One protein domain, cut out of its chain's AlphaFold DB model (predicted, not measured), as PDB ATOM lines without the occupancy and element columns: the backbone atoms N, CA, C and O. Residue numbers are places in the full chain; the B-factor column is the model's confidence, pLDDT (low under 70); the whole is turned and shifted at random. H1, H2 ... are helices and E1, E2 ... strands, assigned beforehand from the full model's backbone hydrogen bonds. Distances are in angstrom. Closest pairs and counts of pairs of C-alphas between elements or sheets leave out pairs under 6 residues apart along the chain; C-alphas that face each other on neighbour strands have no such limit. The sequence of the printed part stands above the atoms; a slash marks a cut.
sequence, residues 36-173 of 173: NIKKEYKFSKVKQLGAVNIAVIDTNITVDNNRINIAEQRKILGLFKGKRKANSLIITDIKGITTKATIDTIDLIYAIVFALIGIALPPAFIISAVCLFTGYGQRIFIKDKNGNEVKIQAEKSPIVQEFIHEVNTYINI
ATOM      1  N   ASN A  36      25.643  98.879  11.644       56.50
ATOM      2  CA  ASN A  36      25.845  97.952  10.535       56.50
ATOM      3  C   ASN A  36      26.225  96.623  11.198       56.50
ATOM      4  O   ASN A  36      27.379  96.472  11.605       56.50
ATOM      5  N   ILE A  37      25.271  95.706  11.397       61.91
ATOM      6  CA  ILE A  37      25.553  94.371  11.924       61.91
ATOM      7  C   ILE A  37      26.221  93.641  10.769       61.91
ATOM      8  O   ILE A  37      25.607  92.899  10.016       61.91
ATOM      9  N   LYS A  38      27.499  93.958  10.590       80.81
ATOM     10  CA  LYS A  38      28.384  93.332   9.637       80.81
ATOM     11  C   LYS A  38      28.875  92.060  10.296       80.81
ATOM     12  O   LYS A  38      29.880  92.063  11.009       80.81
ATOM     13  N   LYS A  39      28.121  90.983  10.120       90.25
ATOM     14  CA  LYS A  39      28.527  89.668  10.609       90.25
ATOM     15  C   LYS A  39      29.424  89.005   9.582       90.25
ATOM     16  O   LYS A  39      29.157  89.033   8.381       90.25
ATOM     17  N   GLU A  40      30.518  88.430  10.065       93.31
ATOM     18  CA  GLU A  40      31.493  87.737   9.233       93.31
ATOM     19  C   GLU A  40      31.528  86.252   9.582       93.31
ATOM     20  O   GLU A  40      31.813  85.874  10.716       93.31
ATOM     21  N   TYR A  41      31.319  85.409   8.576       94.06
ATOM     22  CA  TYR A  41      31.445  83.962   8.678       94.06
ATOM     23  C   TYR A  41      32.658  83.501   7.891       94.06
ATOM     24  O   TYR A  41      32.766  83.738   6.686       94.06
ATOM     25  N   LYS A  42      33.566  82.803   8.570       94.88
ATOM     26  CA  LYS A  42      34.782  82.256   7.969       94.88
ATOM     27  C   LYS A  42      34.805  80.757   8.182       94.88
ATOM     28  O   LYS A  42      34.768  80.280   9.312       94.88
ATOM     29  N   PHE A  43      34.860  80.017   7.086       94.69
ATOM     30  CA  PHE A  43      34.976  78.567   7.112       94.69
ATOM     31  C   PHE A  43      35.745  78.082   5.889       94.69
ATOM     32  O   PHE A  43      35.766  78.737   4.845       94.69
ATOM     33  N   SER A  44      36.352  76.906   6.013       92.19
ATOM     34  CA  SER A  44      37.137  76.306   4.943       92.19
ATOM     35  C   SER A  44      36.622  74.915   4.620       92.19
ATOM     36  O   SER A  44      36.215  74.166   5.502       92.19
ATOM     37  N   LYS A  45      36.646  74.566   3.336       89.69
ATOM     38  CA  LYS A  45      36.427  73.203   2.853       89.69
ATOM     39  C   LYS A  45      37.777  72.598   2.507       89.69
ATOM     40  O   LYS A  45      38.453  73.106   1.609       89.69
ATOM     41  N   VAL A  46      38.138  71.493   3.149       87.62
ATOM     42  CA  VAL A  46      39.336  70.728   2.786       87.62
ATOM     43  C   VAL A  46      38.943  69.556   1.888       87.62
ATOM     44  O   VAL A  46      37.995  68.828   2.167       87.62
ATOM     45  N   LYS A  47      39.658  69.394   0.775       83.25
ATOM     46  CA  LYS A  47      39.605  68.207  -0.080       83.25
ATOM     47  C   LYS A  47      40.855  67.384   0.183       83.25
ATOM     48  O   LYS A  47      41.961  67.849  -0.105       83.25
ATOM     49  N   GLN A  48      40.662  66.201   0.749       80.00
ATOM     50  CA  GLN A  48      41.734  65.303   1.159       80.00
ATOM     51  C   GLN A  48      41.802  64.085   0.243       80.00
ATOM     52  O   GLN A  48      40.787  63.647  -0.290       80.00
ATOM     53  N   LEU A  49      43.001  63.533   0.095       73.94
ATOM     54  CA  LEU A  49      43.222  62.196  -0.440       73.94
ATOM     55  C   LEU A  49      44.184  61.481   0.505       73.94
ATOM     56  O   LEU A  49      45.361  61.838   0.597       73.94
ATOM     57  N   GLY A  50      43.662  60.517   1.261       71.44
ATOM     58  CA  GLY A  50      44.387  59.941   2.392       71.44
ATOM     59  C   GLY A  50      44.755  61.022   3.414       71.44
ATOM     60  O   GLY A  50      43.915  61.828   3.801       71.44
ATOM     61  N   ALA A  51      46.025  61.072   3.814       77.25
ATOM     62  CA  ALA A  51      46.536  62.062   4.767       77.25
ATOM     63  C   ALA A  51      46.887  63.428   4.134       77.25
ATOM     64  O   ALA A  51      47.358  64.325   4.832       77.25
ATOM     65  N   VAL A  52      46.707  63.596   2.818       77.25
ATOM     66  CA  VAL A  52      47.177  64.783   2.089       77.25
ATOM     67  C   VAL A  52      46.021  65.730   1.764       77.25
ATOM     68  O   VAL A  52      45.049  65.354   1.110       77.25
ATOM     69  N   ASN A  53      46.163  67.001   2.151       84.88
ATOM     70  CA  ASN A  53      45.243  68.079   1.785       84.88
ATOM     71  C   ASN A  53      45.518  68.551   0.346       84.88
ATOM     72  O   ASN A  53      46.372  69.409   0.111       84.88
ATOM     73  N   ILE A  54      44.780  68.019  -0.628       85.44
ATOM     74  CA  ILE A  54      44.929  68.386  -2.044       85.44
ATOM     75  C   ILE A  54      44.523  69.839  -2.278       85.44
ATOM     76  O   ILE A  54      45.198  70.578  -2.999       85.44
ATOM     77  N   ALA A  55      43.395  70.259  -1.711       88.06
ATOM     78  CA  ALA A  55      42.912  71.619  -1.874       88.06
ATOM     79  C   ALA A  55      42.191  72.114  -0.626       88.06
ATOM     80  O   ALA A  55      41.459  71.369   0.016       88.06
ATOM     81  N   VAL A  56      42.351  73.400  -0.340       90.31
ATOM     82  CA  VAL A  56      41.603  74.116   0.692       90.31
ATOM     83  C   VAL A  56      40.844  75.242   0.011       90.31
ATOM     84  O   VAL A  56      41.400  75.959  -0.820       90.31
ATOM     85  N   ILE A  57      39.561  75.377   0.310       91.44
ATOM     86  CA  ILE A  57      38.725  76.463  -0.198       91.44
ATOM     87  C   ILE A  57      38.311  77.284   1.004       91.44
ATOM     88  O   ILE A  57      37.461  76.852   1.776       91.44
ATOM     89  N   ASP A  58      38.937  78.443   1.159       92.81
ATOM     90  CA  ASP A  58      38.604  79.388   2.214       92.81
ATOM     91  C   ASP A  58      37.427  80.238   1.751       92.81
ATOM     92  O   ASP A  58      37.487  80.854   0.684       92.81
ATOM     93  N   THR A  59      36.367  80.269   2.550       94.69
ATOM     94  CA  THR A  59      35.168  81.059   2.292       94.69
ATOM     95  C   THR A  59      35.035  82.118   3.372       94.69
ATOM     96  O   THR A  59      35.046  81.806   4.562       94.69
ATOM     97  N   ASN A  60      34.902  83.371   2.949       95.44
ATOM     98  CA  ASN A  60      34.530  84.481   3.809       95.44
ATOM     99  C   ASN A  60      33.178  85.022   3.343       95.44
ATOM    100  O   ASN A  60      33.027  85.372   2.170       95.44
ATOM    101  N   ILE A  61      32.209  85.058   4.249       93.94
ATOM    102  CA  ILE A  61      30.887  85.618   4.006       93.94
ATOM    103  C   ILE A  61      30.699  86.808   4.923       93.94
ATOM    104  O   ILE A  61      30.869  86.701   6.132       93.94
ATOM    105  N   THR A  62      30.313  87.930   4.342       92.00
ATOM    106  CA  THR A  62      29.930  89.130   5.065       92.00
ATOM    107  C   THR A  62      28.446  89.360   4.847       92.00
ATOM    108  O   THR A  62      28.009  89.489   3.701       92.00
ATOM    109  N   VAL A  63      27.687  89.382   5.936       90.06
ATOM    110  CA  VAL A  63      26.267  89.724   5.936       90.06
ATOM    111  C   VAL A  63      26.145  91.149   6.445       90.06
ATOM    112  O   VAL A  63      26.526  91.433   7.578       90.06
ATOM    113  N   ASP A  64      25.657  92.026   5.575       86.06
ATOM    114  CA  ASP A  64      25.254  93.394   5.887       86.06
ATOM    115  C   ASP A  64      23.713  93.463   5.880       86.06
ATOM    116  O   ASP A  64      23.047  92.543   5.404       86.06
ATOM    117  N   ASN A  65      23.123  94.587   6.296       78.88
ATOM    118  CA  ASN A  65      21.662  94.740   6.437       78.88
ATOM    119  C   ASN A  65      20.837  94.399   5.176       78.88
ATOM    120  O   ASN A  65      19.664  94.065   5.286       78.88
ATOM    121  N   ASN A  66      21.418  94.516   3.978       85.75
ATOM    122  CA  ASN A  66      20.717  94.270   2.712       85.75
ATOM    123  C   ASN A  66      21.446  93.278   1.792       85.75
ATOM    124  O   ASN A  66      20.908  92.872   0.761       85.75
ATOM    125  N   ARG A  67      22.696  92.914   2.095       89.50
ATOM    126  CA  ARG A  67      23.543  92.169   1.159       89.50
ATOM    127  C   ARG A  67      24.334  91.075   1.841       89.50
ATOM    128  O   ARG A  67      24.856  91.254   2.933       89.50
ATOM    129  N   ILE A  68      24.494  89.975   1.120       91.75
ATOM    130  CA  ILE A  68      25.403  88.889   1.458       91.75
ATOM    131  C   ILE A  68      26.534  88.908   0.434       91.75
ATOM    132  O   ILE A  68      26.321  88.657  -0.754       91.75
ATOM    133  N   ASN A  69      27.744  89.201   0.895       92.75
ATOM    134  CA  ASN A  69      28.953  89.184   0.085       92.75
ATOM    135  C   ASN A  69      29.738  87.912   0.384       92.75
ATOM    136  O   ASN A  69      30.095  87.648   1.526       92.75
ATOM    137  N   ILE A  70      30.013  87.120  -0.645       94.38
ATOM    138  CA  ILE A  70      30.669  85.818  -0.540       94.38
ATOM    139  C   ILE A  70      31.972  85.885  -1.323       94.38
ATOM    140  O   ILE A  70      31.957  86.145  -2.526       94.38
ATOM    141  N   ALA A  71      33.089  85.591  -0.668       93.94
ATOM    142  CA  ALA A  71      34.398  85.467  -1.292       93.94
ATOM    143  C   ALA A  71      34.986  84.076  -1.018       93.94
ATOM    144  O   ALA A  71      35.239  83.714   0.128       93.94
ATOM    145  N   GLU A  72      35.240  83.311  -2.078       93.81
ATOM    146  CA  GLU A  72      35.895  82.003  -2.035       93.81
ATOM    147  C   GLU A  72      37.307  82.107  -2.638       93.81
ATOM    148  O   GLU A  72      37.503  82.586  -3.764       93.81
ATOM    149  N   GLN A  73      38.305  81.607  -1.910       93.00
ATOM    150  CA  GLN A  73      39.680  81.456  -2.374       93.00
ATOM    151  C   GLN A  73      40.071  79.984  -2.346       93.00
ATOM    152  O   GLN A  73      40.226  79.383  -1.285       93.00
ATOM    153  N   ARG A  74      40.336  79.414  -3.523       91.50
ATOM    154  CA  ARG A  74      40.922  78.075  -3.616       91.50
ATOM    155  C   ARG A  74      42.440  78.141  -3.453       91.50
ATOM    156  O   ARG A  74      43.098  78.965  -4.086       91.50
ATOM    157  N   LYS A  75      42.990  77.236  -2.657       90.19
ATOM    158  CA  LYS A  75      44.416  76.943  -2.512       90.19
ATOM    159  C   LYS A  75      44.632  75.477  -2.866       90.19
ATOM    160  O   LYS A  75      43.877  74.625  -2.410       90.19
ATOM    161  N   ILE A  76      45.620  75.180  -3.697       88.12
ATOM    162  CA  ILE A  76      45.985  73.814  -4.086       88.12
ATOM    163  C   ILE A  76      47.329  73.495  -3.438       88.12
ATOM    164  O   ILE A  76      48.258  74.298  -3.540       88.12
ATOM    165  N   LEU A  77      47.402  72.358  -2.739       84.19
ATOM    166  CA  LEU A  77      48.575  71.894  -1.988       84.19
ATOM    167  C   LEU A  77      49.147  72.949  -1.024       84.19
ATOM    168  O   LEU A  77      50.347  73.006  -0.794       84.19
ATOM    169  N   GLY A  78      48.304  73.857  -0.519       74.88
ATOM    170  CA  GLY A  78      48.704  74.976   0.345       74.88
ATOM    171  C   GLY A  78      49.540  76.079  -0.327       74.88
ATOM    172  O   GLY A  78      49.559  77.201   0.172       74.88
ATOM    173  N   LEU A  79      50.169  75.803  -1.471       76.94
ATOM    174  CA  LEU A  79      51.148  76.681  -2.119       76.94
ATOM    175  C   LEU A  79      50.540  77.520  -3.248       76.94
ATOM    176  O   LEU A  79      50.836  78.707  -3.385       76.94
ATOM    177  N   PHE A  80      49.650  76.933  -4.048       87.25
ATOM    178  CA  PHE A  80      49.150  77.577  -5.261       87.25
ATOM    179  C   PHE A  80      47.791  78.230  -5.015       87.25
ATOM    180  O   PHE A  80      46.782  77.549  -4.803       87.25
ATOM    181  N   LYS A  81      47.744  79.567  -5.066       85.50
ATOM    182  CA  LYS A  81      46.485  80.326  -5.039       85.50
ATOM    183  C   LYS A  81      45.779  80.153  -6.382       85.50
ATOM    184  O   LYS A  81      46.231  80.652  -7.405       85.50
ATOM    185  N   GLY A  82      44.674  79.419  -6.370       81.69
ATOM    186  CA  GLY A  82      43.808  79.246  -7.527       81.69
ATOM    187  C   GLY A  82      42.887  80.446  -7.757       81.69
ATOM    188  O   GLY A  82      43.025  81.507  -7.141       81.69
ATOM    189  N   LYS A  83      41.897  80.244  -8.634       81.38
ATOM    190  CA  LYS A  83      40.890  81.256  -8.971       81.38
ATOM    191  C   LYS A  83      40.143  81.740  -7.723       81.38
ATOM    192  O   LYS A  83      39.724  80.935  -6.888       81.38
ATOM    193  N   ARG A  84      39.957  83.058  -7.648       89.31
ATOM    194  CA  ARG A  84      39.029  83.714  -6.725       89.31
ATOM    195  C   ARG A  84      37.630  83.687  -7.314       89.31
ATOM    196  O   ARG A  84      37.468  83.889  -8.515       89.31
ATOM    197  N   LYS A  85      36.633  83.466  -6.466       91.75
ATOM    198  CA  LYS A  85      35.222  83.574  -6.829       91.75
ATOM    199  C   LYS A  85      34.552  84.502  -5.829       91.75
ATOM    200  O   LYS A  85      34.631  84.261  -4.632       91.75
ATOM    201  N   ALA A  86      33.927  85.562  -6.322       90.81
ATOM    202  CA  ALA A  86      33.205  86.521  -5.503       90.81
ATOM    203  C   ALA A  86      31.769  86.631  -6.013       90.81
ATOM    204  O   ALA A  86      31.561  86.697  -7.222       90.81
ATOM    205  N   ASN A  87      30.798  86.621  -5.106       90.50
ATOM    206  CA  ASN A  87      29.386  86.835  -5.414       90.50
ATOM    207  C   ASN A  87      28.803  87.817  -4.400       90.50
ATOM    208  O   ASN A  87      29.175  87.785  -3.229       90.50
ATOM    209  N   SER A  88      27.884  88.665  -4.844       89.62
ATOM    210  CA  SER A  88      27.108  89.556  -3.981       89.62
ATOM    211  C   SER A  88      25.637  89.296  -4.260       89.62
ATOM    212  O   SER A  88      25.242  89.204  -5.423       89.62
ATOM    213  N   LEU A  89      24.851  89.117  -3.205       89.38
ATOM    214  CA  LEU A  89      23.425  88.815  -3.267       89.38
ATOM    215  C   LEU A  89      22.664  89.827  -2.421       89.38
ATOM    216  O   LEU A  89      23.133  90.195  -1.347       89.38
ATOM    217  N   ILE A  90      21.498  90.258  -2.891       87.88
ATOM    218  CA  ILE A  90      20.588  91.108  -2.121       87.88
ATOM    219  C   ILE A  90      19.663  90.190  -1.321       87.88
ATOM    220  O   ILE A  90      19.091  89.262  -1.889       87.88
ATOM    221  N   ILE A  91      19.531  90.423  -0.013       86.56
ATOM    222  CA  ILE A  91      18.783  89.538   0.900       86.56
ATOM    223  C   ILE A  91      17.318  89.412   0.467       86.56
ATOM    224  O   ILE A  91      16.782  88.306   0.442       86.56
ATOM    225  N   THR A  92      16.705  90.516   0.034       85.06
ATOM    226  CA  THR A  92      15.314  90.551  -0.441       85.06
ATOM    227  C   THR A  92      15.055  89.656  -1.646       85.06
ATOM    228  O   THR A  92      13.916  89.248  -1.864       85.06
ATOM    229  N   ASP A  93      16.080  89.354  -2.438       89.62
ATOM    230  CA  ASP A  93      15.949  88.559  -3.659       89.62
ATOM    231  C   ASP A  93      16.135  87.067  -3.374       89.62
ATOM    232  O   ASP A  93      15.869  86.218  -4.222       89.62
ATOM    233  N   ILE A  94      16.542  86.704  -2.157       89.69
ATOM    234  CA  ILE A  94      16.745  85.312  -1.783       89.69
ATOM    235  C   ILE A  94      15.384  84.657  -1.542       89.69
ATOM    236  O   ILE A  94      14.625  85.026  -0.652       89.69
ATOM    237  N   LYS A  95      15.085  83.629  -2.336       90.12
ATOM    238  CA  LYS A  95      13.920  82.758  -2.157       90.12
ATOM    239  C   LYS A  95      14.145  81.723  -1.057       90.12
ATOM    240  O   LYS A  95      13.192  81.260  -0.440       90.12
ATOM    241  N   GLY A  96      15.389  81.294  -0.862       89.44
ATOM    242  CA  GLY A  96      15.725  80.327   0.175       89.44
ATOM    243  C   GLY A  96      17.194  79.929   0.184       89.44
ATOM    244  O   GLY A  96      17.893  80.009  -0.830       89.44
ATOM    245  N   ILE A  97      17.636  79.438   1.339       93.06
ATOM    246  CA  ILE A  97      18.970  78.884   1.559       93.06
ATOM    247  C   ILE A  97      18.850  77.447   2.071       93.06
ATOM    248  O   ILE A  97      18.076  77.146   2.976       93.06
ATOM    249  N   THR A  98      19.599  76.524   1.470       90.81
ATOM    250  CA  THR A  98      19.584  75.105   1.859       90.81
ATOM    251  C   THR A  98      20.982  74.512   1.815       90.81
ATOM    252  O   THR A  98      21.840  74.977   1.066       90.81
ATOM    253  N   THR A  99      21.210  73.435   2.567       91.12
ATOM    254  CA  THR A  99      22.388  72.587   2.359       91.12
ATOM    255  C   THR A  99      22.003  71.244   1.799       91.12
ATOM    256  O   THR A  99      21.024  70.646   2.239       91.12
ATOM    257  N   LYS A 100      22.814  70.742   0.873       89.00
ATOM    258  CA  LYS A 100      22.667  69.386   0.344       89.00
ATOM    259  C   LYS A 100      24.004  68.667   0.392       89.00
ATOM    260  O   LYS A 100      25.056  69.288   0.212       89.00
ATOM    261  N   ALA A 101      23.951  67.361   0.631       87.19
ATOM    262  CA  ALA A 101      25.084  66.488   0.379       87.19
ATOM    263  C   ALA A 101      25.218  66.300  -1.136       87.19
ATOM    264  O   ALA A 101      24.247  65.990  -1.823       87.19
ATOM    265  N   THR A 102      26.414  66.520  -1.661       86.06
ATOM    266  CA  THR A 102      26.747  66.333  -3.073       86.06
ATOM    267  C   THR A 102      28.068  65.605  -3.185       86.06
ATOM    268  O   THR A 102      29.003  65.946  -2.458       86.06
ATOM    269  N   ILE A 103      28.159  64.662  -4.115       85.25
ATOM    270  CA  ILE A 103      29.415  63.985  -4.419       85.25
ATOM    271  C   ILE A 103      30.395  64.935  -5.128       85.25
ATOM    272  O   ILE A 103      29.986  65.818  -5.897       85.25
ATOM    273  N   ASP A 104      31.689  64.795  -4.849       81.31
ATOM    274  CA  ASP A 104      32.730  65.433  -5.646       81.31
ATOM    275  C   ASP A 104      32.755  64.824  -7.053       81.31
ATOM    276  O   ASP A 104      32.665  63.614  -7.242       81.31
ATOM    277  N   THR A 105      32.862  65.678  -8.067       81.12
ATOM    278  CA  THR A 105      32.867  65.240  -9.463       81.12
ATOM    279  C   THR A 105      34.073  64.354  -9.762       81.12
ATOM    280  O   THR A 105      33.957  63.438 -10.568       81.12
ATOM    281  N   ILE A 106      35.212  64.596  -9.105       82.12
ATOM    282  CA  ILE A 106      36.414  63.779  -9.280       82.12
ATOM    283  C   ILE A 106      36.210  62.382  -8.688       82.12
ATOM    284  O   ILE A 106      36.488  61.397  -9.366       82.12
ATOM    285  N   ASP A 107      35.648  62.286  -7.481       84.88
ATOM    286  CA  ASP A 107      35.357  60.993  -6.851       84.88
ATOM    287  C   ASP A 107      34.297  60.207  -7.627       84.88
ATOM    288  O   ASP A 107      34.418  58.992  -7.774       84.88
ATOM    289  N   LEU A 108      33.304  60.891  -8.209       91.06
ATOM    290  CA  LEU A 108      32.336  60.267  -9.111       91.06
ATOM    291  C   LEU A 108      33.006  59.705 -10.376       91.06
ATOM    292  O   LEU A 108      32.702  58.583 -10.776       91.06
ATOM    293  N   ILE A 109      33.919  60.459 -10.998       91.44
ATOM    294  CA  ILE A 109      34.669  59.990 -12.175       91.44
ATOM    295  C   ILE A 109      35.505  58.761 -11.810       91.44
ATOM    296  O   ILE A 109      35.446  57.758 -12.520       91.44
ATOM    297  N   TYR A 110      36.241  58.804 -10.697       90.62
ATOM    298  CA  TYR A 110      37.035  57.659 -10.255       90.62
ATOM    299  C   TYR A 110      36.171  56.446  -9.930       90.62
ATOM    300  O   TYR A 110      36.514  55.348 -10.359       90.62
ATOM    301  N   ALA A 111      35.031  56.627  -9.263       94.50
ATOM    302  CA  ALA A 111      34.096  55.537  -9.011       94.50
ATOM    303  C   ALA A 111      33.651  54.859 -10.316       94.50
ATOM    304  O   ALA A 111      33.732  53.641 -10.432       94.50
ATOM    305  N   ILE A 112      33.263  55.636 -11.333       96.56
ATOM    306  CA  ILE A 112      32.863  55.089 -12.638       96.56
ATOM    307  C   ILE A 112      34.021  54.320 -13.291       96.56
ATOM    308  O   ILE A 112      33.832  53.193 -13.745       96.56
ATOM    309  N   VAL A 113      35.227  54.894 -13.311       96.62
ATOM    310  CA  VAL A 113      36.409  54.253 -13.911       96.62
ATOM    311  C   VAL A 113      36.753  52.941 -13.197       96.62
ATOM    312  O   VAL A 113      36.933  51.915 -13.853       96.62
ATOM    313  N   PHE A 114      36.801  52.935 -11.864       96.69
ATOM    314  CA  PHE A 114      37.117  51.733 -11.091       96.69
ATOM    315  C   PHE A 114      36.008  50.681 -11.142       96.69
ATOM    316  O   PHE A 114      36.316  49.492 -11.118       96.69
ATOM    317  N   ALA A 115      34.743  51.083 -11.281       97.06
ATOM    318  CA  ALA A 115      33.647  50.148 -11.512       97.06
ATOM    319  C   ALA A 115      33.804  49.409 -12.853       97.06
ATOM    320  O   ALA A 115      33.600  48.198 -12.906       97.06
ATOM    321  N   LEU A 116      34.224  50.104 -13.918       97.62
ATOM    322  CA  LEU A 116      34.494  49.478 -15.218       97.62
ATOM    323  C   LEU A 116      35.703  48.533 -15.160       97.62
ATOM    324  O   LEU A 116      35.631  47.413 -15.660       97.62
ATOM    325  N   ILE A 117      36.792  48.949 -14.501       97.31
ATOM    326  CA  ILE A 117      37.972  48.093 -14.274       97.31
ATOM    327  C   ILE A 117      37.602  46.866 -13.428       97.31
ATOM    328  O   ILE A 117      38.125  45.778 -13.669       97.31
ATOM    329  N   GLY A 118      36.663  47.020 -12.489       97.44
ATOM    330  CA  GLY A 118      36.127  45.960 -11.631       97.44
ATOM    331  C   GLY A 118      35.655  44.721 -12.384       97.44
ATOM    332  O   GLY A 118      35.813  43.609 -11.884       97.44
ATOM    333  N   ILE A 119      35.153  44.894 -13.611       96.19
ATOM    334  CA  ILE A 119      34.696  43.790 -14.467       96.19
ATOM    335  C   ILE A 119      35.845  42.816 -14.775       96.19
ATOM    336  O   ILE A 119      35.640  41.606 -14.765       96.19
ATOM    337  N   ALA A 120      37.054  43.332 -15.018       96.88
ATOM    338  CA  ALA A 120      38.246  42.524 -15.279       96.88
ATOM    339  C   ALA A 120      39.061  42.233 -14.004       96.88
ATOM    340  O   ALA A 120      39.712  41.194 -13.911       96.88
ATOM    341  N   LEU A 121      39.030  43.140 -13.022       97.00
ATOM    342  CA  LEU A 121      39.772  43.044 -11.765       97.00
ATOM    343  C   LEU A 121      38.824  43.280 -10.574       97.00
ATOM    344  O   LEU A 121      38.714  44.418 -10.108       97.00
ATOM    345  N   PRO A 122      38.184  42.227 -10.024       95.81
ATOM    346  CA  PRO A 122      37.152  42.363  -8.991       95.81
ATOM    347  C   PRO A 122      37.525  43.234  -7.774       95.81
ATOM    348  O   PRO A 122      36.664  43.984  -7.308       95.81
ATOM    349  N   PRO A 123      38.782  43.249  -7.274       96.31
ATOM    350  CA  PRO A 123      39.184  44.168  -6.205       96.31
ATOM    351  C   PRO A 123      38.964  45.662  -6.501       96.31
ATOM    352  O   PRO A 123      38.784  46.445  -5.569       96.31
ATOM    353  N   ALA A 124      38.928  46.088  -7.769       96.19
ATOM    354  CA  ALA A 124      38.688  47.487  -8.127       96.19
ATOM    355  C   ALA A 124      37.276  47.977  -7.745       96.19
ATOM    356  O   ALA A 124      37.095  49.170  -7.492       96.19
ATOM    357  N   PHE A 125      36.296  47.078  -7.582       96.81
ATOM    358  CA  PHE A 125      34.982  47.449  -7.045       96.81
ATOM    359  C   PHE A 125      35.060  48.008  -5.621       96.81
ATOM    360  O   PHE A 125      34.288  48.902  -5.277       96.81
ATOM    361  N   ILE A 126      36.019  47.546  -4.810       94.69
ATOM    362  CA  ILE A 126      36.237  48.075  -3.457       94.69
ATOM    363  C   ILE A 126      36.671  49.540  -3.546       94.69
ATOM    364  O   ILE A 126      36.140  50.382  -2.829       94.69
ATOM    365  N   ILE A 127      37.580  49.866  -4.468       92.88
ATOM    366  CA  ILE A 127      38.047  51.242  -4.678       92.88
ATOM    367  C   ILE A 127      36.888  52.130  -5.143       92.88
ATOM    368  O   ILE A 127      36.688  53.210  -4.593       92.88
ATOM    369  N   SER A 128      36.069  51.649  -6.085       93.81
ATOM    370  CA  SER A 128      34.854  52.355  -6.510       93.81
ATOM    371  C   SER A 128      33.903  52.627  -5.338       93.81
ATOM    372  O   SER A 128      33.393  53.740  -5.200       93.81
ATOM    373  N   ALA A 129      33.664  51.629  -4.482       93.44
ATOM    374  CA  ALA A 129      32.809  51.779  -3.308       93.44
ATOM    375  C   ALA A 129      33.378  52.805  -2.315       93.44
ATOM    376  O   ALA A 129      32.629  53.638  -1.805       93.44
ATOM    377  N   VAL A 130      34.698  52.799  -2.094       90.88
ATOM    378  CA  VAL A 130      35.381  53.800  -1.262       90.88
ATOM    379  C   VAL A 130      35.207  55.199  -1.847       90.88
ATOM    380  O   VAL A 130      34.773  56.082  -1.116       90.88
ATOM    381  N   CYS A 131      35.450  55.402  -3.148       89.38
ATOM    382  CA  CYS A 131      35.256  56.700  -3.807       89.38
ATOM    383  C   CYS A 131      33.822  57.226  -3.654       89.38
ATOM    384  O   CYS A 131      33.621  58.402  -3.355       89.38
ATOM    385  N   LEU A 132      32.812  56.363  -3.814       90.06
ATOM    386  CA  LEU A 132      31.417  56.755  -3.600       90.06
ATOM    387  C   LEU A 132      31.142  57.110  -2.139       90.06
ATOM    388  O   LEU A 132      30.430  58.074  -1.886       90.06
ATOM    389  N   PHE A 133      31.691  56.359  -1.185       87.06
ATOM    390  CA  PHE A 133      31.456  56.598   0.236       87.06
ATOM    391  C   PHE A 133      32.134  57.883   0.731       87.06
ATOM    392  O   PHE A 133      31.504  58.699   1.403       87.06
ATOM    393  N   THR A 134      33.404  58.096   0.377       83.00
ATOM    394  CA  THR A 134      34.201  59.239   0.849       83.00
ATOM    395  C   THR A 134      33.965  60.514   0.046       83.00
ATOM    396  O   THR A 134      34.219  61.605   0.555       83.00
ATOM    397  N   GLY A 135      33.434  60.410  -1.175       81.12
ATOM    398  CA  GLY A 135      33.250  61.555  -2.064       81.12
ATOM    399  C   GLY A 135      32.101  62.494  -1.694       81.12
ATOM    400  O   GLY A 135      31.956  63.557  -2.303       81.12
ATOM    401  N   TYR A 136      31.252  62.150  -0.719       83.88
ATOM    402  CA  TYR A 136      30.137  63.011  -0.315       83.88
ATOM    403  C   TYR A 136      30.598  64.203   0.529       83.88
ATOM    404  O   TYR A 136      31.159  64.065   1.613       83.88
ATOM    405  N   GLY A 137      30.259  65.411   0.079       81.75
ATOM    406  CA  GLY A 137      30.510  66.655   0.800       81.75
ATOM    407  C   GLY A 137      29.270  67.540   0.912       81.75
ATOM    408  O   GLY A 137      28.388  67.511   0.060       81.75
ATOM    409  N   GLN A 138      29.211  68.381   1.945       87.88
ATOM    410  CA  GLN A 138      28.171  69.408   2.046       87.88
ATOM    411  C   GLN A 138      28.438  70.571   1.075       87.88
ATOM    412  O   GLN A 138      29.589  70.924   0.800       87.88
ATOM    413  N   ARG A 139      27.368  71.162   0.544       90.94
ATOM    414  CA  ARG A 139      27.380  72.441  -0.176       90.94
ATOM    415  C   ARG A 139      26.174  73.274   0.243       90.94
ATOM    416  O   ARG A 139      25.111  72.711   0.519       90.94
ATOM    417  N   ILE A 140      26.352  74.590   0.276       93.38
ATOM    418  CA  ILE A 140      25.277  75.559   0.518       93.38
ATOM    419  C   ILE A 140      24.750  76.022  -0.841       93.38
ATOM    420  O   ILE A 140      25.530  76.313  -1.752       93.38
ATOM    421  N   PHE A 141      23.430  76.077  -0.959       93.06
ATOM    422  CA  PHE A 141      22.697  76.512  -2.138       93.06
ATOM    423  C   PHE A 141      21.811  77.687  -1.749       93.06
ATOM    424  O   PHE A 141      20.892  77.522  -0.945       93.06
ATOM    425  N   ILE A 142      22.092  78.851  -2.326       93.44
ATOM    426  CA  ILE A 142      21.276  80.055  -2.172       93.44
ATOM    427  C   ILE A 142      20.525  80.263  -3.480       93.44
ATOM    428  O   ILE A 142      21.152  80.425  -4.528       93.44
ATOM    429  N   LYS A 143      19.194  80.213  -3.420       92.44
ATOM    430  CA  LYS A 143      18.317  80.405  -4.577       92.44
ATOM    431  C   LYS A 143      17.730  81.805  -4.563       92.44
ATOM    432  O   LYS A 143      17.143  82.215  -3.568       92.44
ATOM    433  N   ASP A 144      17.847  82.486  -5.689       89.62
ATOM    434  CA  ASP A 144      17.181  83.753  -5.977       89.62
ATOM    435  C   ASP A 144      15.713  83.494  -6.393       89.62
ATOM    436  O   ASP A 144      15.372  82.422  -6.909       89.62
ATOM    437  N   LYS A 145      14.835  84.477  -6.188       87.69
ATOM    438  CA  LYS A 145      13.475  84.562  -6.740       87.69
ATOM    439  C   LYS A 145      13.453  84.393  -8.258       87.69
ATOM    440  O   LYS A 145      12.537  83.756  -8.773       87.69
ATOM    441  N   ASN A 146      14.495  84.854  -8.951       85.19
ATOM    442  CA  ASN A 146      14.653  84.693 -10.402       85.19
ATOM    443  C   ASN A 146      15.040  83.264 -10.835       85.19
ATOM    444  O   ASN A 146      15.176  82.991 -12.024       85.19
ATOM    445  N   GLY A 147      15.257  82.343  -9.889       82.94
ATOM    446  CA  GLY A 147      15.660  80.960 -10.165       82.94
ATOM    447  C   GLY A 147      17.171  80.744 -10.297       82.94
ATOM    448  O   GLY A 147      17.604  79.598 -10.435       82.94
ATOM    449  N   ASN A 148      17.981  81.803 -10.197       88.88
ATOM    450  CA  ASN A 148      19.439  81.696 -10.144       88.88
ATOM    451  C   ASN A 148      19.896  81.008  -8.849       88.88
ATOM    452  O   ASN A 148      19.275  81.166  -7.796       88.88
ATOM    453  N   GLU A 149      20.999  80.259  -8.906       90.00
ATOM    454  CA  GLU A 149      21.515  79.514  -7.753       90.00
ATOM    455  C   GLU A 149      23.010  79.769  -7.534       90.00
ATOM    456  O   GLU A 149      23.851  79.429  -8.371       90.00
ATOM    457  N   VAL A 150      23.355  80.312  -6.365       91.75
ATOM    458  CA  VAL A 150      24.743  80.438  -5.910       91.75
ATOM    459  C   VAL A 150      25.106  79.229  -5.057       91.75
ATOM    460  O   VAL A 150      24.474  78.935  -4.043       91.75
ATOM    461  N   LYS A 151      26.157  78.527  -5.482       92.12
ATOM    462  CA  LYS A 151      26.704  77.344  -4.807       92.12
ATOM    463  C   LYS A 151      27.976  77.717  -4.061       92.12
ATOM    464  O   LYS A 151      28.902  78.237  -4.691       92.12
ATOM    465  N   ILE A 152      28.038  77.396  -2.772       91.50
ATOM    466  CA  ILE A 152      29.196  77.632  -1.899       91.50
ATOM    467  C   ILE A 152      29.691  76.283  -1.380       91.50
ATOM    468  O   ILE A 152      28.900  75.444  -0.932       91.50
ATOM    469  N   GLN A 153      30.998  76.047  -1.468       88.31
ATOM    470  CA  GLN A 153      31.591  74.820  -0.938       88.31
ATOM    471  C   GLN A 153      31.799  74.959   0.569       88.31
ATOM    472  O   GLN A 153      32.527  75.835   1.017       88.31
ATOM    473  N   ALA A 154      31.175  74.075   1.348       88.31
ATOM    474  CA  ALA A 154      31.188  74.146   2.804       88.31
ATOM    475  C   ALA A 154      31.417  72.769   3.437       88.31
ATOM    476  O   ALA A 154      31.168  71.720   2.836       88.31
ATOM    477  N   GLU A 155      31.911  72.759   4.661       85.38
ATOM    478  CA  GLU A 155      31.959  71.565   5.496       85.38
ATOM    479  C   GLU A 155      30.812  71.584   6.508       85.38
ATOM    480  O   GLU A 155      30.229  72.638   6.768       85.38
ATOM    481  N   LYS A 156      30.486  70.420   7.076       85.69
ATOM    482  CA  LYS A 156      29.590  70.336   8.229       85.69
ATOM    483  C   LYS A 156      30.279  70.986   9.423       85.69
ATOM    484  O   LYS A 156      31.048  70.335  10.117       85.69
ATOM    485  N   SER A 157      30.000  72.265   9.652       88.19
ATOM    486  CA  SER A 157      30.505  73.010  10.802       88.19
ATOM    487  C   SER A 157      29.386  73.796  11.495       88.19
ATOM    488  O   SER A 157      28.417  74.185  10.834       88.19
ATOM    489  N   PRO A 158      29.506  74.062  12.810       91.06
ATOM    490  CA  PRO A 158      28.547  74.895  13.537       91.06
ATOM    491  C   PRO A 158      28.383  76.286  12.913       91.06
ATOM    492  O   PRO A 158      27.260  76.750  12.762       91.06
ATOM    493  N   ILE A 159      29.482  76.887  12.442       91.81
ATOM    494  CA  ILE A 159      29.504  78.208  11.788       91.81
ATOM    495  C   ILE A 159      28.634  78.216  10.524       91.81
ATOM    496  O   ILE A 159      27.920  79.176  10.251       91.81
ATOM    497  N   VAL A 160      28.670  77.133   9.740       91.75
ATOM    498  CA  VAL A 160      27.831  77.006   8.540       91.75
ATOM    499  C   VAL A 160      26.355  76.914   8.917       91.75
ATOM    500  O   VAL A 160      25.525  77.529   8.253       91.75
ATOM    501  N   GLN A 161      26.017  76.179   9.979       91.56
ATOM    502  CA  GLN A 161      24.633  76.075  10.455       91.56
ATOM    503  C   GLN A 161      24.120  77.401  11.022       91.56
ATOM    504  O   GLN A 161      22.997  77.790  10.720       91.56
ATOM    505  N   GLU A 162      24.958  78.113  11.774       92.25
ATOM    506  CA  GLU A 162      24.666  79.451  12.286       92.25
ATOM    507  C   GLU A 162      24.385  80.432  11.143       92.25
ATOM    508  O   GLU A 162      23.343  81.080  11.134       92.25
ATOM    509  N   PHE A 163      25.251  80.459  10.124       92.56
ATOM    510  CA  PHE A 163      25.042  81.269   8.923       92.56
ATOM    511  C   PHE A 163      23.710  80.950   8.227       92.56
ATOM    512  O   PHE A 163      22.960  81.854   7.862       92.56
ATOM    513  N   ILE A 164      23.387  79.667   8.042       91.75
ATOM    514  CA  ILE A 164      22.133  79.253   7.393       91.75
ATOM    515  C   ILE A 164      20.920  79.665   8.222       91.75
ATOM    516  O   ILE A 164      19.920  80.112   7.659       91.75
ATOM    517  N   HIS A 165      20.983  79.478   9.539       91.12
ATOM    518  CA  HIS A 165      19.907  79.862  10.441       91.12
ATOM    519  C   HIS A 165      19.663  81.370  10.374       91.12
ATOM    520  O   HIS A 165      18.530  81.793  10.175       91.12
ATOM    521  N   GLU A 166      20.727  82.167  10.430       88.38
ATOM    522  CA  GLU A 166      20.641  83.620  10.344       88.38
ATOM    523  C   GLU A 166      20.031  84.106   9.025       88.38
ATOM    524  O   GLU A 166      19.089  84.897   9.030       88.38
ATOM    525  N   VAL A 167      20.505  83.591   7.889       88.75
ATOM    526  CA  VAL A 167      19.948  83.971   6.584       88.75
ATOM    527  C   VAL A 167      18.478  83.562   6.468       88.75
ATOM    528  O   VAL A 167      17.679  84.324   5.931       88.75
ATOM    529  N   ASN A 168      18.086  82.401   7.001       88.94
ATOM    530  CA  ASN A 168      16.675  82.005   7.039       88.94
ATOM    531  C   ASN A 168      15.829  82.935   7.915       88.94
ATOM    532  O   ASN A 168      14.682  83.198   7.561       88.94
ATOM    533  N   THR A 169      16.365  83.451   9.021       85.31
ATOM    534  CA  THR A 169      15.668  84.456   9.834       85.31
ATOM    535  C   THR A 169      15.415  85.724   9.022       85.31
ATOM    536  O   THR A 169      14.299  86.221   9.040       85.31
ATOM    537  N   TYR A 170      16.386  86.196   8.234       84.44
ATOM    538  CA  TYR A 170      16.199  87.383   7.388       84.44
ATOM    539  C   TYR A 170      15.225  87.195   6.220       84.44
ATOM    540  O   TYR A 170      14.599  88.160   5.803       84.44
ATOM    541  N   ILE A 171      15.095  85.981   5.678       81.62
ATOM    542  CA  ILE A 171      14.170  85.697   4.563       81.62
ATOM    543  C   ILE A 171      12.708  85.634   5.034       81.62
ATOM    544  O   ILE A 171      11.805  85.904   4.246       81.62
ATOM    545  N   ASN A 172      12.468  85.230   6.286       72.19
ATOM    546  CA  ASN A 172      11.124  85.010   6.835       72.19
ATOM    547  C   ASN A 172      10.560  86.215   7.617       72.19
ATOM    548  O   ASN A 172       9.488  86.087   8.210       72.19
ATOM    549  N   ILE A 173      11.278  87.342   7.641       58.47
ATOM    550  CA  ILE A 173      10.803  88.647   8.135       58.47
ATOM    551  C   ILE A 173      10.194  89.413   6.960       58.47
ATOM    552  O   ILE A 173       9.092  89.971   7.143       58.47
TER     553      ILE A 173
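This is residues 36 to 173 of the 173 residues of an uncharacterized protein of Clostridium sp. 7_2_43FAA (UniProt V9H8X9). Two twisted antiparallel sheets, the meander E1 E2 E3 E4 and the smaller E5 E6 E7, stand partly face to face as a loose sandwich, with H3 packed along one open side, on both sheets. The helical hairpin H1 and H2 reaches out as an arm from the ends of E5 and E6 and adds to the long axis. The printed part has 138 residues with three named helices and seven named strands, in the order E1 E2 E3 E4 E5 H1 H2 E6 E7 H3; its class is mixed, helices and strands. It is loose, with a radius of gyration of the C-alphas of 17.8 A, and elongated, spanning 61 by 33 by 25 A.

E1, residues 39 to 49, begins at C-alpha 39 (28.527, 89.668, 10.609) and is 33.1 A long. E2, residues 52 to 63, is 32.8 A long, E3, residues 67 to 76, 29.5 A, and E4, residues 80 to 90, 31.8 A. E5, residues 94 to 103, is 24.9 A long and bends by 52 degrees at residue 99. H1 holds residues 105 to 118, 19.7 A, and H2 residues 124 to 134, 15.5 A. E6, residues 136 to 144, is 25.1 A long, and E7, residues 149 to 153, 13.0 A. H3, residues 158 to 171, is 20.1 A long and ends at C-alpha 171 (14.170, 85.697, 4.563).

E1 E2 E3 E4 is a meander, each strand the antiparallel neighbour of the one before, and its sheet is twisted. N 45 and O 57 of E1 and E2 are 2.9 A apart, N 58 and O 73 of E2 and E3 2.9 A, and N 70 and O 87 of E3 and E4 2.8 A, within hydrogen-bond range. In the other sheet, N 98 and O 141 of E5 and E6 are 2.9 A apart, and N 140 and O 152 of E6 and E7 2.9 A. The sheets form a sandwich, two sheets face to face, their best planes 26 degrees apart. H3 is on both sheets: it runs along E5, at 4 degrees on the local plane, with C-alphas Ile 97 and Ile 164 closest at 6.6 A; the closest C-alphas of E1 and H3 are those of Tyr 41 and Ile 159, 6.8 A. H1 and H2 touch, C-alphas Ala 111 and Ser 128 being closest at 4.1 A, at a shallow tilt of 21 degrees, opposite ways; H1 and H3 are apart. In H1, H2 and H3 every O i to N i+4 pair is within hydrogen-bond range.

The C-alphas farthest apart, those of Asn 36 and Ala 120, are 62.4 A apart. The printed part has no cut, and its links between named elements are tight. The mean pLDDT of the printed part is 88.4; residues 36 to 37 and residue 173 are under 70.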